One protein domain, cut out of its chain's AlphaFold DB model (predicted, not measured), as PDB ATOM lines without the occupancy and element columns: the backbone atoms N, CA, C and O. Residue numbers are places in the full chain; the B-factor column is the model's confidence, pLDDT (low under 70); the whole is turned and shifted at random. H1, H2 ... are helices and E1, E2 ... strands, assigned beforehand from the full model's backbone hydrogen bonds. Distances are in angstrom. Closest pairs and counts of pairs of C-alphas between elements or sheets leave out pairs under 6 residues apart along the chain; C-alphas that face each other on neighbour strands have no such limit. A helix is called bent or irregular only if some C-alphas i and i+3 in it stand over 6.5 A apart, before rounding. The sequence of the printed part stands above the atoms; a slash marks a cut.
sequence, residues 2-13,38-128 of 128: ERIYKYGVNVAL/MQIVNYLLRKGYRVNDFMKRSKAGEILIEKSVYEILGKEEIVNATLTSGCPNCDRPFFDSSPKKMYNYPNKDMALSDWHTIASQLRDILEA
ATOM      1  N   GLU A   2      27.930 -28.801  -8.389       94.25
ATOM      2  CA  GLU A   2      27.767 -27.401  -7.922       94.25
ATOM      3  C   GLU A   2      28.820 -26.961  -6.888       94.25
ATOM      4  O   GLU A   2      29.491 -25.948  -7.061       94.25
ATOM      5  N   ARG A   3      29.041 -27.772  -5.843       95.06
ATOM      6  CA  ARG A   3      30.087 -27.509  -4.839       95.06
ATOM      7  C   ARG A   3      31.494 -27.413  -5.439       95.06
ATOM      8  O   ARG A   3      32.301 -26.673  -4.904       95.06
ATOM      9  N   ILE A   4      31.785 -28.155  -6.510       93.56
ATOM     10  CA  ILE A   4      33.092 -28.154  -7.190       93.56
ATOM     11  C   ILE A   4      33.290 -26.813  -7.906       93.56
ATOM     12  O   ILE A   4      34.296 -26.146  -7.679       93.56
ATOM     13  N   TYR A   5      32.284 -26.367  -8.665       93.31
ATOM     14  CA  TYR A   5      32.306 -25.054  -9.316       93.31
ATOM     15  C   TYR A   5      32.378 -23.896  -8.314       93.31
ATOM     16  O   TYR A   5      33.077 -22.921  -8.572       93.31
ATOM     17  N   LYS A   6      31.754 -24.021  -7.132       93.75
ATOM     18  CA  LYS A   6      31.893 -23.033  -6.046       93.75
ATOM     19  C   LYS A   6      33.353 -22.822  -5.610       93.75
ATOM     20  O   LYS A   6      33.689 -21.734  -5.157       93.75
ATOM     21  N   TYR A   7      34.212 -23.832  -5.748       94.88
ATOM     22  CA  TYR A   7      35.645 -23.732  -5.448       94.88
ATOM     23  C   TYR A   7      36.503 -23.329  -6.660       94.88
ATOM     24  O   TYR A   7      37.725 -23.385  -6.578       94.88
ATOM     25  N   GLY A   8      35.895 -22.942  -7.788       91.25
ATOM     26  CA  GLY A   8      36.621 -22.537  -8.998       91.25
ATOM     27  C   GLY A   8      37.255 -23.699  -9.770       91.25
ATOM     28  O   GLY A   8      38.137 -23.482 -10.597       91.25
ATOM     29  N   VAL A   9      36.830 -24.938  -9.504       90.94
ATOM     30  CA  VAL A   9      37.380 -26.135 -10.150       90.94
ATOM     31  C   VAL A   9      36.541 -26.505 -11.374       90.94
ATOM     32  O   VAL A   9      35.314 -26.581 -11.305       90.94
ATOM     33  N   ASN A  10      37.215 -26.781 -12.493       88.56
ATOM     34  CA  ASN A  10      36.578 -27.259 -13.720       88.56
ATOM     35  C   ASN A  10      36.161 -28.730 -13.598       88.56
ATOM     36  O   ASN A  10      36.872 -29.545 -13.010       88.56
ATOM     37  N   VAL A  11      35.027 -29.084 -14.202       89.81
ATOM     38  CA  VAL A  11      34.503 -30.455 -14.212       89.81
ATOM     39  C   VAL A  11      34.623 -31.045 -15.614       89.81
ATOM     40  O   VAL A  11      34.111 -30.474 -16.576       89.81
ATOM     41  N   ALA A  12      35.252 -32.217 -15.705       88.25
ATOM     42  CA  ALA A  12      35.193 -33.097 -16.868       88.25
ATOM     43  C   ALA A  12      34.271 -34.286 -16.557       88.25
ATOM     44  O   ALA A  12      34.309 -34.823 -15.447       88.25
ATOM     45  N   LEU A  13      33.437 -34.684 -17.519       89.44
ATOM     46  CA  LEU A  13      32.524 -35.819 -17.380       89.44
ATOM     47  C   LEU A  13      33.066 -37.048 -18.107       89.44
ATOM     48  O   LEU A  13      33.522 -36.946 -19.245       89.44
ATOM     49  N   MET A  38      23.370 -35.316 -17.553       92.31
ATOM     50  CA  MET A  38      24.523 -34.813 -16.795       92.31
ATOM     51  C   MET A  38      25.346 -33.773 -17.565       92.31
ATOM     52  O   MET A  38      25.863 -32.854 -16.936       92.31
ATOM     53  N   GLN A  39      25.432 -33.861 -18.895       93.25
ATOM     54  CA  GLN A  39      26.054 -32.830 -19.733       93.25
ATOM     55  C   GLN A  39      25.313 -31.493 -19.642       93.25
ATOM     56  O   GLN A  39      25.949 -30.465 -19.408       93.25
ATOM     57  N   ILE A  40      23.979 -31.507 -19.739       92.88
ATOM     58  CA  ILE A  40      23.143 -30.310 -19.557       92.88
ATOM     59  C   ILE A  40      23.333 -29.727 -18.155       92.88
ATOM     60  O   ILE A  40      23.607 -28.536 -18.009       92.88
ATOM     61  N   VAL A  41      23.255 -30.566 -17.118       92.75
ATOM     62  CA  VAL A  41      23.461 -30.139 -15.726       92.75
ATOM     63  C   VAL A  41      24.839 -29.497 -15.564       92.75
ATOM     64  O   VAL A  41      24.955 -28.408 -15.009       92.75
ATOM     65  N   ASN A  42      25.898 -30.136 -16.067       94.12
ATOM     66  CA  ASN A  42      27.253 -29.598 -15.988       94.12
ATOM     67  C   ASN A  42      27.387 -28.261 -16.731       94.12
ATOM     68  O   ASN A  42      28.019 -27.341 -16.215       94.12
ATOM     69  N   TYR A  43      26.772 -28.138 -17.909       93.88
ATOM     70  CA  TYR A  43      26.762 -26.909 -18.695       93.88
ATOM     71  C   TYR A  43      26.123 -25.742 -17.935       93.88
ATOM     72  O   TYR A  43      26.733 -24.677 -17.838       93.88
ATOM     73  N   LEU A  44      24.937 -25.953 -17.359       93.62
ATOM     74  CA  LEU A  44      24.225 -24.929 -16.591       93.62
ATOM     75  C   LEU A  44      25.017 -24.523 -15.342       93.62
ATOM     76  O   LEU A  44      25.236 -23.337 -15.103       93.62
ATOM     77  N   LEU A  45      25.558 -25.488 -14.594       94.19
ATOM     78  CA  LEU A  45      26.399 -25.181 -13.432       94.19
ATOM     79  C   LEU A  45      27.653 -24.383 -13.817       94.19
ATOM     80  O   LEU A  45      28.017 -23.436 -13.125       94.19
ATOM     81  N   ARG A  46      28.285 -24.713 -14.952       92.44
ATOM     82  CA  ARG A  46      29.429 -23.962 -15.493       92.44
ATOM     83  C   ARG A  46      29.061 -22.523 -15.868       92.44
ATOM     84  O   ARG A  46      29.909 -21.643 -15.784       92.44
ATOM     85  N   LYS A  47      27.816 -22.281 -16.290       92.12
ATOM     86  CA  LYS A  47      27.281 -20.942 -16.593       92.12
ATOM     87  C   LYS A  47      26.872 -20.149 -15.345       92.12
ATOM     88  O   LYS A  47      26.533 -18.980 -15.478       92.12
ATOM     89  N   GLY A  48      26.953 -20.749 -14.156       92.06
ATOM     90  CA  GLY A  48      26.679 -20.086 -12.880       92.06
ATOM     91  C   GLY A  48      25.277 -20.323 -12.321       92.06
ATOM     92  O   GLY A  48      24.971 -19.799 -11.252       92.06
ATOM     93  N   TYR A  49      24.446 -21.131 -12.986       93.00
ATOM     94  CA  TYR A  49      23.154 -21.545 -12.438       93.00
ATOM     95  C   TYR A  49      23.349 -22.465 -11.228       93.00
ATOM     96  O   TYR A  49      24.324 -23.216 -11.139       93.00
ATOM     97  N   ARG A  50      22.405 -22.432 -10.292       92.50
ATOM     98  CA  ARG A  50      22.336 -23.321  -9.129       92.50
ATOM     99  C   ARG A  50      21.441 -24.509  -9.439       92.50
ATOM    100  O   ARG A  50      20.490 -24.386 -10.196       92.50
ATOM    101  N   VAL A  51      21.694 -25.659  -8.813       90.88
ATOM    102  CA  VAL A  51      20.882 -26.880  -9.024       90.88
ATOM    103  C   VAL A  51      19.393 -26.608  -8.804       90.88
ATOM    104  O   VAL A  51      18.563 -27.076  -9.575       90.88
ATOM    105  N   ASN A  52      19.064 -25.814  -7.785       90.31
ATOM    106  CA  ASN A  52      17.683 -25.470  -7.447       90.31
ATOM    107  C   ASN A  52      17.017 -24.510  -8.448       90.31
ATOM    108  O   ASN A  52      15.812 -24.315  -8.346       90.31
ATOM    109  N   ASP A  53      17.767 -23.916  -9.382       88.75
ATOM    110  CA  ASP A  53      17.209 -23.038 -10.418       88.75
ATOM    111  C   ASP A  53      16.601 -23.847 -11.575       88.75
ATOM    112  O   ASP A  53      15.804 -23.324 -12.349       88.75
ATOM    113  N   PHE A  54      17.019 -25.111 -11.735       88.69
ATOM    114  CA  PHE A  54      16.718 -25.906 -12.925       88.69
ATOM    115  C   PHE A  54      16.404 -27.382 -12.659       88.69
ATOM    116  O   PHE A  54      16.083 -28.110 -13.598       88.69
ATOM    117  N   MET A  55      16.490 -27.855 -11.412       88.38
ATOM    118  CA  MET A  55      16.172 -29.236 -11.043       88.38
ATOM    119  C   MET A  55      15.216 -29.288  -9.859       88.38
ATOM    120  O   MET A  55      15.427 -28.651  -8.828       88.38
ATOM    121  N   LYS A  56      14.213 -30.159  -9.970       85.69
ATOM    122  CA  LYS A  56      13.274 -30.474  -8.894       85.69
ATOM    123  C   LYS A  56      13.243 -31.960  -8.623       85.69
ATOM    124  O   LYS A  56      13.515 -32.789  -9.490       85.69
ATOM    125  N   ARG A  57      12.880 -32.301  -7.391       83.12
ATOM    126  CA  ARG A  57      12.601 -33.681  -7.018       83.12
ATOM    127  C   ARG A  57      11.098 -33.926  -7.094       83.12
ATOM    128  O   ARG A  57      10.328 -33.184  -6.486       83.12
ATOM    129  N   SER A  58      10.682 -34.944  -7.840       79.88
ATOM    130  CA  SER A  58       9.287 -35.373  -7.889       79.88
ATOM    131  C   SER A  58       8.851 -35.905  -6.520       79.88
ATOM    132  O   SER A  58       9.681 -36.289  -5.687       79.88
ATOM    133  N   LYS A  59       7.535 -35.980  -6.280       77.69
ATOM    134  CA  LYS A  59       6.989 -36.602  -5.058       77.69
ATOM    135  C   LYS A  59       7.388 -38.080  -4.925       77.69
ATOM    136  O   LYS A  59       7.499 -38.569  -3.809       77.69
ATOM    137  N   ALA A  60       7.647 -38.759  -6.045       78.69
ATOM    138  CA  ALA A  60       8.149 -40.134  -6.094       78.69
ATOM    139  C   ALA A  60       9.679 -40.232  -5.901       78.69
ATOM    140  O   ALA A  60      10.240 -41.324  -5.884       78.69
ATOM    141  N   GLY A  61      10.370 -39.101  -5.728       75.06
ATOM    142  CA  GLY A  61      11.804 -39.046  -5.461       75.06
ATOM    143  C   GLY A  61      12.691 -38.963  -6.705       75.06
ATOM    144  O   GLY A  61      13.916 -38.931  -6.547       75.06
ATOM    145  N   GLU A  62      12.101 -38.896  -7.897       75.12
ATOM    146  CA  GLU A  62      12.809 -38.759  -9.172       75.12
ATOM    147  C   GLU A  62      13.363 -37.350  -9.339       75.12
ATOM    148  O   GLU A  62      12.854 -36.393  -8.762       75.12
ATOM    149  N   ILE A  63      14.413 -37.215 -10.136       75.88
ATOM    150  CA  ILE A  63      15.028 -35.927 -10.434       75.88
ATOM    151  C   ILE A  63      14.524 -35.470 -11.802       75.88
ATOM    152  O   ILE A  63      14.719 -36.178 -12.788       75.88
ATOM    153  N   LEU A  64      13.902 -34.296 -11.844       78.25
ATOM    154  CA  LEU A  64      13.312 -33.686 -13.032       78.25
ATOM    155  C   LEU A  64      14.029 -32.372 -13.351       78.25
ATOM    156  O   LEU A  64      14.403 -31.641 -12.430       78.25
ATOM    157  N   ILE A  65      14.204 -32.069 -14.637       82.75
ATOM    158  CA  ILE A  65      14.595 -30.730 -15.090       82.75
ATOM    159  C   ILE A  65      13.344 -29.853 -15.147       82.75
ATOM    160  O   ILE A  65      12.269 -30.310 -15.528       82.75
ATOM    161  N   GLU A  66      13.464 -28.600 -14.720       83.31
ATOM    162  CA  GLU A  66      12.359 -27.649 -14.791       83.31
ATOM    163  C   GLU A  66      12.096 -27.167 -16.218       83.31
ATOM    164  O   GLU A  66      13.021 -26.924 -16.986       83.31
ATOM    165  N   LYS A  67      10.824 -26.927 -16.557       76.00
ATOM    166  CA  LYS A  67      10.450 -26.471 -17.905       76.00
ATOM    167  C   LYS A  67      11.024 -25.102 -18.278       76.00
ATOM    168  O   LYS A  67      11.320 -24.868 -19.442       76.00
ATOM    169  N   SER A  68      11.225 -24.218 -17.301       78.19
ATOM    170  CA  SER A  68      11.847 -22.896 -17.500       78.19
ATOM    171  C   SER A  68      13.261 -22.986 -18.081       78.19
ATOM    172  O   SER A  68      13.737 -22.071 -18.742       78.19
ATOM    173  N   VAL A  69      13.935 -24.114 -17.883       78.81
ATOM    174  CA  VAL A  69      15.289 -24.368 -18.381       78.81
ATOM    175  C   VAL A  69      15.301 -24.471 -19.900       78.81
ATOM    176  O   VAL A  69      16.309 -24.158 -20.529       78.81
ATOM    177  N   TYR A  70      14.177 -24.852 -20.508       73.56
ATOM    178  CA  TYR A  70      14.034 -24.917 -21.959       73.56
ATOM    179  C   TYR A  70      14.044 -23.536 -22.619       73.56
ATOM    180  O   TYR A  70      14.394 -23.434 -23.788       73.56
ATOM    181  N   GLU A  71      13.745 -22.468 -21.876       79.31
ATOM    182  CA  GLU A  71      13.906 -21.091 -22.366       79.31
ATOM    183  C   GLU A  71      15.389 -20.699 -22.473       79.31
ATOM    184  O   GLU A  71      15.752 -19.812 -23.241       79.31
ATOM    185  N   ILE A  72      16.252 -21.386 -21.719       81.94
ATOM    186  CA  ILE A  72      17.700 -21.166 -21.684       81.94
ATOM    187  C   ILE A  72      18.410 -22.110 -22.663       81.94
ATOM    188  O   ILE A  72      19.402 -21.733 -23.280       81.94
ATOM    189  N   LEU A  73      17.935 -23.352 -22.801       88.31
ATOM    190  CA  LEU A  73      18.567 -24.390 -23.615       88.31
ATOM    191  C   LEU A  73      18.136 -24.319 -25.084       88.31
ATOM    192  O   LEU A  73      17.373 -25.153 -25.573       88.31
ATOM    193  N   GLY A  74      18.694 -23.355 -25.811       90.81
ATOM    194  CA  GLY A  74      18.648 -23.343 -27.264       90.81
ATOM    195  C   GLY A  74      19.546 -24.414 -27.896       90.81
ATOM    196  O   GLY A  74      20.311 -25.132 -27.242       90.81
ATOM    197  N   LYS A  75      19.475 -24.505 -29.229       92.62
ATOM    198  CA  LYS A  75      20.328 -25.402 -30.026       92.62
ATOM    199  C   LYS A  75      21.814 -25.186 -29.726       92.62
ATOM    200  O   LYS A  75      22.564 -26.155 -29.630       92.62
ATOM    201  N   GLU A  76      22.242 -23.933 -29.591       93.94
ATOM    202  CA  GLU A  76      23.646 -23.610 -29.338       93.94
ATOM    203  C   GLU A  76      24.103 -24.049 -27.947       93.94
ATOM    204  O   GLU A  76      25.191 -24.605 -27.805       93.94
ATOM    205  N   GLU A  77      23.279 -23.847 -26.925       94.25
ATOM    206  CA  GLU A  77      23.559 -24.250 -25.549       94.25
ATOM    207  C   GLU A  77      23.662 -25.766 -25.435       94.25
ATOM    208  O   GLU A  77      24.606 -26.271 -24.828       94.25
ATOM    209  N   ILE A  78      22.742 -26.491 -26.077       94.19
ATOM    210  CA  ILE A  78      22.764 -27.954 -26.125       94.19
ATOM    211  C   ILE A  78      24.036 -28.445 -26.815       94.19
ATOM    212  O   ILE A  78      24.722 -29.319 -26.286       94.19
ATOM    213  N   VAL A  79      24.394 -27.867 -27.963       94.94
ATOM    214  CA  VAL A  79      25.649 -28.192 -28.652       94.94
ATOM    215  C   VAL A  79      26.853 -27.925 -27.747       94.94
ATOM    216  O   VAL A  79      27.714 -28.784 -27.604       94.94
ATOM    217  N   ASN A  80      26.901 -26.774 -27.075       94.00
ATOM    218  CA  ASN A  80      27.997 -26.431 -26.169       94.00
ATOM    219  C   ASN A  80      28.063 -27.332 -24.923       94.00
ATOM    220  O   ASN A  80      29.137 -27.482 -24.332       94.00
ATOM    221  N   ALA A  81      26.935 -27.905 -24.501       93.81
ATOM    222  CA  ALA A  81      26.859 -28.854 -23.396       93.81
ATOM    223  C   ALA A  81      27.425 -30.232 -23.764       93.81
ATOM    224  O   ALA A  81      27.950 -30.920 -22.888       93.81
ATOM    225  N   THR A  82      27.350 -30.630 -25.039       93.31
ATOM    226  CA  THR A  82      27.850 -31.931 -25.509       93.31
ATOM    227  C   THR A  82      29.309 -31.910 -25.952       93.31
ATOM    228  O   THR A  82      29.847 -32.960 -26.312       93.31
ATOM    229  N   LEU A  83      29.968 -30.751 -25.924       91.62
ATOM    230  CA  LEU A  83      31.387 -30.658 -26.249       91.62
ATOM    231  C   LEU A  83      32.255 -31.301 -25.169       91.62
ATOM    232  O   LEU A  83      31.976 -31.223 -23.968       91.62
ATOM    233  N   THR A  84      33.372 -31.869 -25.608       87.81
ATOM    234  CA  THR A  84      34.467 -32.270 -24.730       87.81
ATOM    235  C   THR A  84      34.888 -31.067 -23.887       87.81
ATOM    236  O   THR A  84      35.182 -29.987 -24.396       87.81
ATOM    237  N   SER A  85      34.873 -31.246 -22.570       81.44
ATOM    238  CA  SER A  85      35.185 -30.205 -21.593       81.44
ATOM    239  C   SER A  85      36.103 -30.749 -20.500       81.44
ATOM    240  O   SER A  85      36.159 -31.955 -20.256       81.44
ATOM    241  N   GLY A  86      36.871 -29.860 -19.872       77.56
ATOM    242  CA  GLY A  86      37.894 -30.221 -18.895       77.56
ATOM    243  C   GLY A  86      38.902 -29.094 -18.688       77.56
ATOM    244  O   GLY A  86      38.527 -27.921 -18.675       77.56
ATOM    245  N   CYS A  87      40.179 -29.440 -18.508       72.94
ATOM    246  CA  CYS A  87      41.245 -28.453 -18.348       72.94
ATOM    247  C   CYS A  87      41.353 -27.532 -19.581       72.94
ATOM    248  O   CYS A  87      41.196 -28.017 -20.708       72.94
ATOM    249  N   PRO A  88      41.673 -26.236 -19.394       70.19
ATOM    250  CA  PRO A  88      42.037 -25.360 -20.503       70.19
ATOM    251  C   PRO A  88      43.152 -26.010 -21.327       70.19
ATOM    252  O   PRO A  88      44.128 -26.495 -20.757       70.19
ATOM    253  N   ASN A  89      42.995 -26.037 -22.651       70.00
ATOM    254  CA  ASN A  89      43.948 -26.631 -23.601       70.00
ATOM    255  C   ASN A  89      44.089 -28.166 -23.549       70.00
ATOM    256  O   ASN A  89      45.055 -28.699 -24.085       70.00
ATOM    257  N   CYS A  90      43.160 -28.899 -22.924       66.88
ATOM    258  CA  CYS A  90      43.182 -30.362 -22.984       66.88
ATOM    259  C   CYS A  90      42.772 -30.866 -24.381       66.88
ATOM    260  O   CYS A  90      41.706 -30.517 -24.884       66.88
ATOM    261  N   ASP A  91      43.596 -31.717 -24.987       59.75
ATOM    262  CA  ASP A  91      43.538 -32.152 -26.385       59.75
ATOM    263  C   ASP A  91      43.042 -33.599 -26.551       59.75
ATOM    264  O   ASP A  91      43.561 -34.375 -27.350       59.75
ATOM    265  N   ARG A  92      41.995 -33.988 -25.811       74.81
ATOM    266  CA  ARG A  92      41.414 -35.340 -25.903       74.81
ATOM    267  C   ARG A  92      40.057 -35.344 -26.625       74.81
ATOM    268  O   ARG A  92      39.024 -35.475 -25.971       74.81
ATOM    269  N   PRO A  93      40.029 -35.230 -27.968       74.31
ATOM    270  CA  PRO A  93      38.829 -34.912 -28.746       74.31
ATOM    271  C   PRO A  93      37.667 -35.895 -28.547       74.31
ATOM    272  O   PRO A  93      36.529 -35.469 -28.371       74.31
ATOM    273  N   PHE A  94      37.957 -37.198 -28.524       78.00
ATOM    274  CA  PHE A  94      36.953 -38.270 -28.481       78.00
ATOM    275  C   PHE A  94      36.949 -39.035 -27.156       78.00
ATOM    276  O   PHE A  94      36.458 -40.152 -27.100       78.00
ATOM    277  N   PHE A  95      37.523 -38.458 -26.101       74.62
ATOM    278  CA  PHE A  95      38.017 -39.173 -24.921       74.62
ATOM    279  C   PHE A  95      37.104 -40.268 -24.349       74.62
ATOM    280  O   PHE A  95      37.533 -41.399 -24.164       74.62
ATOM    281  N   ASP A  96      35.845 -39.927 -24.086       78.88
ATOM    282  CA  ASP A  96      34.851 -40.817 -23.473       78.88
ATOM    283  C   ASP A  96      33.998 -41.562 -24.514       78.88
ATOM    284  O   ASP A  96      32.966 -42.150 -24.217       78.88
ATOM    285  N   SER A  97      34.366 -41.443 -25.787       81.50
ATOM    286  CA  SER A  97      33.566 -41.863 -26.929       81.50
ATOM    287  C   SER A  97      34.267 -42.942 -27.731       81.50
ATOM    288  O   SER A  97      35.487 -43.050 -27.771       81.50
ATOM    289  N   SER A  98      33.461 -43.747 -28.408       81.94
ATOM    290  CA  SER A  98      33.938 -44.767 -29.336       81.94
ATOM    291  C   SER A  98      33.307 -44.537 -30.706       81.94
ATOM    292  O   SER A  98      32.260 -43.891 -30.782       81.94
ATOM    293  N   PRO A  99      33.841 -45.143 -31.781       80.50
ATOM    294  CA  PRO A  99      33.202 -45.089 -33.097       80.50
ATOM    295  C   PRO A  99      31.739 -45.564 -33.101       80.50
ATOM    296  O   PRO A  99      30.966 -45.180 -33.967       80.50
ATOM    297  N   LYS A 100      31.341 -46.396 -32.125       82.50
ATOM    298  CA  LYS A 100      29.965 -46.892 -31.977       82.50
ATOM    299  C   LYS A 100      29.071 -45.970 -31.146       82.50
ATOM    300  O   LYS A 100      27.855 -46.138 -31.162       82.50
ATOM    301  N   LYS A 101      29.651 -45.075 -30.341       85.62
ATOM    302  CA  LYS A 101      28.907 -44.295 -29.350       85.62
ATOM    303  C   LYS A 101      29.594 -42.975 -29.035       85.62
ATOM    304  O   LYS A 101      30.640 -42.950 -28.382       85.62
ATOM    305  N   MET A 102      28.947 -41.896 -29.462       89.25
ATOM    306  CA  MET A 102      29.418 -40.527 -29.293       89.25
ATOM    307  C   MET A 102      28.876 -39.933 -27.991       89.25
ATOM    308  O   MET A 102      27.689 -39.614 -27.887       89.25
ATOM    309  N   TYR A 103      29.730 -39.797 -26.979       89.75
ATOM    310  CA  TYR A 103      29.384 -39.151 -25.712       89.75
ATOM    311  C   TYR A 103      29.722 -37.659 -25.739       89.75
ATOM    312  O   TYR A 103      28.850 -36.854 -25.429       89.75
ATOM    313  N   ASN A 104      30.923 -37.269 -26.171       90.44
ATOM    314  CA  ASN A 104      31.348 -35.866 -26.227       90.44
ATOM    315  C   ASN A 104      31.895 -35.511 -27.603       90.44
ATOM    316  O   ASN A 104      32.671 -36.278 -28.154       90.44
ATOM    317  N   TYR A 105      31.548 -34.343 -28.133       91.50
ATOM    318  CA  TYR A 105      32.033 -33.883 -29.431       91.50
ATOM    319  C   TYR A 105      33.302 -33.040 -29.287       91.50
ATOM    320  O   TYR A 105      33.374 -32.186 -28.403       91.50
ATOM    321  N   PRO A 106      34.299 -33.212 -30.166       89.06
ATOM    322  CA  PRO A 106      35.569 -32.502 -30.040       89.06
ATOM    323  C   PRO A 106      35.472 -31.012 -30.373       89.06
ATOM    324  O   PRO A 106      36.276 -30.221 -29.890       89.06
ATOM    325  N   ASN A 107      34.516 -30.627 -31.219       90.19
ATOM    326  CA  ASN A 107      34.306 -29.251 -31.645       90.19
ATOM    327  C   ASN A 107      32.833 -29.002 -32.004       90.19
ATOM    328  O   ASN A 107      32.040 -29.937 -32.161       90.19
ATOM    329  N   LYS A 108      32.490 -27.714 -32.118       93.06
ATOM    330  CA  LYS A 108      31.129 -27.241 -32.396       93.06
ATOM    331  C   LYS A 108      30.618 -27.722 -33.755       93.06
ATOM    332  O   LYS A 108      29.462 -28.117 -33.838       93.06
ATOM    333  N   ASP A 109      31.466 -27.737 -34.779       94.75
ATOM    334  CA  ASP A 109      31.061 -28.097 -36.142       94.75
ATOM    335  C   ASP A 109      30.581 -29.546 -36.216       94.75
ATOM    336  O   ASP A 109      29.485 -29.810 -36.701       94.75
ATOM    337  N   MET A 110      31.335 -30.478 -35.626       94.00
ATOM    338  CA  MET A 110      30.936 -31.885 -35.554       94.00
ATOM    339  C   MET A 110      29.640 -32.078 -34.763       94.00
ATOM    340  O   MET A 110      28.763 -32.824 -35.191       94.00
ATOM    341  N   ALA A 111      29.492 -31.394 -33.627       94.69
ATOM    342  CA  ALA A 111      28.259 -31.453 -32.842       94.69
ATOM    343  C   ALA A 111      27.051 -30.886 -33.611       94.69
ATOM    344  O   ALA A 111      25.942 -31.406 -33.498       94.69
ATOM    345  N   LEU A 112      27.254 -29.834 -34.410       96.50
ATOM    346  CA  LEU A 112      26.219 -29.252 -35.261       96.50
ATOM    347  C   LEU A 112      25.831 -30.181 -36.412       96.50
ATOM    348  O   LEU A 112      24.638 -30.292 -36.701       96.50
ATOM    349  N   SER A 113      26.797 -30.859 -37.037       95.94
ATOM    350  CA  SER A 113      26.530 -31.888 -38.052       95.94
ATOM    351  C   SER A 113      25.669 -33.023 -37.490       95.94
ATOM    352  O   SER A 113      24.745 -33.482 -38.156       95.94
ATOM    353  N   ASP A 114      25.896 -33.395 -36.230       95.19
ATOM    354  CA  ASP A 114      25.153 -34.440 -35.520       95.19
ATOM    355  C   ASP A 114      23.903 -33.934 -34.776       95.19
ATOM    356  O   ASP A 114      23.306 -34.666 -33.978       95.19
ATOM    357  N   TRP A 115      23.457 -32.699 -35.029       94.88
ATOM    358  CA  TRP A 115      22.377 -32.064 -34.267       94.88
ATOM    359  C   TRP A 115      21.116 -32.931 -34.146       94.88
ATOM    360  O   TRP A 115      20.570 -33.069 -33.054       94.88
ATOM    361  N   HIS A 116      20.659 -33.548 -35.239       94.44
ATOM    362  CA  HIS A 116      19.456 -34.387 -35.220       94.44
ATOM    363  C   HIS A 116      19.611 -35.609 -34.305       94.44
ATOM    364  O   HIS A 116      18.683 -35.967 -33.576       94.44
ATOM    365  N   THR A 117      20.805 -36.204 -34.281       93.75
ATOM    366  CA  THR A 117      21.153 -37.303 -33.380       93.75
ATOM    367  C   THR A 117      21.131 -36.830 -31.928       93.75
ATOM    368  O   THR A 117      20.472 -37.455 -31.098       93.75
ATOM    369  N   ILE A 118      21.769 -35.698 -31.619       93.50
ATOM    370  CA  ILE A 118      21.796 -35.126 -30.263       93.50
ATOM    371  C   ILE A 118      20.379 -34.787 -29.782       93.50
ATOM    372  O   ILE A 118      19.997 -35.170 -28.676       93.50
ATOM    373  N   ALA A 119      19.584 -34.122 -30.621       91.75
ATOM    374  CA  ALA A 119      18.216 -33.733 -30.298       91.75
ATOM    375  C   ALA A 119      17.328 -34.958 -30.030       91.75
ATOM    376  O   ALA A 119      16.593 -34.975 -29.046       91.75
ATOM    377  N   SER A 120      17.439 -36.019 -30.839       91.75
ATOM    378  CA  SER A 120      16.675 -37.253 -30.603       91.75
ATOM    379  C   SER A 120      17.031 -37.931 -29.275       91.75
ATOM    380  O   SER A 120      16.143 -38.415 -28.584       91.75
ATOM    381  N   GLN A 121      18.304 -37.903 -28.866       91.19
ATOM    382  CA  GLN A 121      18.769 -38.465 -27.589       91.19
ATOM    383  C   GLN A 121      18.300 -37.667 -26.366       91.19
ATOM    384  O   GLN A 121      18.348 -38.172 -25.245       91.19
ATOM    385  N   LEU A 122      17.905 -36.414 -26.583       87.38
ATOM    386  CA  LEU A 122      17.413 -35.501 -25.563       87.38
ATOM    387  C   LEU A 122      15.888 -35.402 -25.538       87.38
ATOM    388  O   LEU A 122      15.367 -34.805 -24.606       87.38
ATOM    389  N   ARG A 123      15.179 -35.999 -26.505       82.44
ATOM    390  CA  ARG A 123      13.719 -35.905 -26.622       82.44
ATOM    391  C   ARG A 123      13.016 -36.240 -25.307       82.44
ATOM    392  O   ARG A 123      12.307 -35.403 -24.769       82.44
ATOM    393  N   ASP A 124      13.332 -37.396 -24.733       71.06
ATOM    394  CA  ASP A 124      12.716 -37.869 -23.486       71.06
ATOM    395  C   ASP A 124      13.079 -37.011 -22.259       71.06
ATOM    396  O   ASP A 124      12.420 -37.095 -21.227       71.06
ATOM    397  N   ILE A 125      14.148 -36.209 -22.346       73.56
ATOM    398  CA  ILE A 125      14.557 -35.275 -21.288       73.56
ATOM    399  C   ILE A 125      13.875 -33.923 -21.469       73.56
ATOM    400  O   ILE A 125      13.509 -33.322 -20.470       73.56
ATOM    401  N   LEU A 126      13.757 -33.441 -22.711       66.38
ATOM    402  CA  LEU A 126      13.271 -32.099 -23.035       66.38
ATOM    403  C   LEU A 126      11.743 -32.029 -23.206       66.38
ATOM    404  O   LEU A 126      11.174 -30.946 -23.128       66.38
ATOM    405  N   GLU A 127      11.075 -33.160 -23.450       61.53
ATOM    406  CA  GLU A 127       9.613 -33.242 -23.623       61.53
ATOM    407  C   GLU A 127       8.868 -33.720 -22.357       61.53
ATOM    408  O   GLU A 127       7.635 -33.752 -22.353       61.53
ATOM    409  N   ALA A 128       9.592 -34.058 -21.282       52.44
ATOM    410  CA  ALA A 128       9.039 -34.401 -19.962       52.44
ATOM    411  C   ALA A 128       8.672 -33.143 -19.145       52.44
ATOM    412  O   ALA A 128       7.590 -33.136 -18.505       52.44
TER     413      ALA A 128
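AT A GLANCE: This is residues 2 to 13 and 38 to 128 of the 128 residues of an uncharacterized protein of Thermoprotei archaeon (UniProt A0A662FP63). H2 and H5 make the middle of a loose cluster of short helices, the end of H5 at Ala 81 meeting H2 at Tyr 43 about perpendicular, with a small two-strand hairpin, E1 and E2, toward one end of the longest axis and the long loop of residues 82 to 107 reaching out toward the other end. H6 packs on H5, the longest helix H7 runs along one side, and H1 lies at the far side of H2. The printed part has 103 residues with seven named helices and two named strands, in the order H1, H2, H3, E1, E2, H4, H5, H6, H7; the sheet E1 - E2 is antiparallel and the class is mostly helix. The whole is compact, with a radius of gyration of the C-alphas of 14.2 A and spans of 40 by 34 by 23 A.

IN THESE COORDINATES: Strand E1 is residues 55 to 57 and E2 is residues 63 to 65, each 7.0 A long. Before them stand H1, residues 2 to 6, beginning at C-alpha 2 (27.767, -27.401, -7.922); H2, residues 38 to 46, 12.0 A; and H3, residues 51 to 54. After them come H4, residues 67 to 71; H5, residues 75 to 81, 9.9 A; H6, residues 108 to 113, 8.6 A; and H7, residues 115 to 126, 14.5 A, ending at C-alpha 126 (13.271, -32.099, -23.035). H7 is irregular: C-alphas 121 and 124 are 7.3 A apart.

HOW THE PARTS SIT: E1 and E2 form a hairpin, antiparallel at 146 degrees, with N 56 and O 64 at 2.9 A and N 64 and O 56 at 2.8 A, both within hydrogen-bond range. H3 and H4 are close but not clearly touching, their closest C-alphas, Phe 54 and Val 69, 5.8 A apart. H2 touches H5 about perpendicular, at 89 degrees, the closest C-alphas being Tyr 43 and Ala 81, 5.1 A. H5 touches H6 at a steep tilt of 56 degrees, opposite ways, with the C-alphas of Val 79 and Ala 111 closest at 5.9 A. H1 and H2 only just touch, with 3 pairs of C-alphas within 8 A, Glu 2 and Leu 45 closest at 6.1 A. H7 and H5 are close but not clearly touching: the closest C-alphas, Val 79 and Trp 115, are 7.6 A apart. H2 and H7 are apart. Each O i to N i+4 pair is within hydrogen-bond range in H1, H2, H5 and H6; H7 has 6 of 8, H4 has 0 of 1 but 2 of 2 O i to N i+3 pairs, and H3 is too short for an i+4 pair.

THE WHOLE: The two C-alphas farthest apart are those of Lys 59 and Asp 91, 42.5 A. Residues 14 to 37 are not printed, and C-alphas 13 and 38 are 8.1 A apart across this cut. The link from H5 to H6, 26 residues, is long. The mean pLDDT of the printed part is 86.0, and residues 90 to 91 and 126 to 128 are under 70.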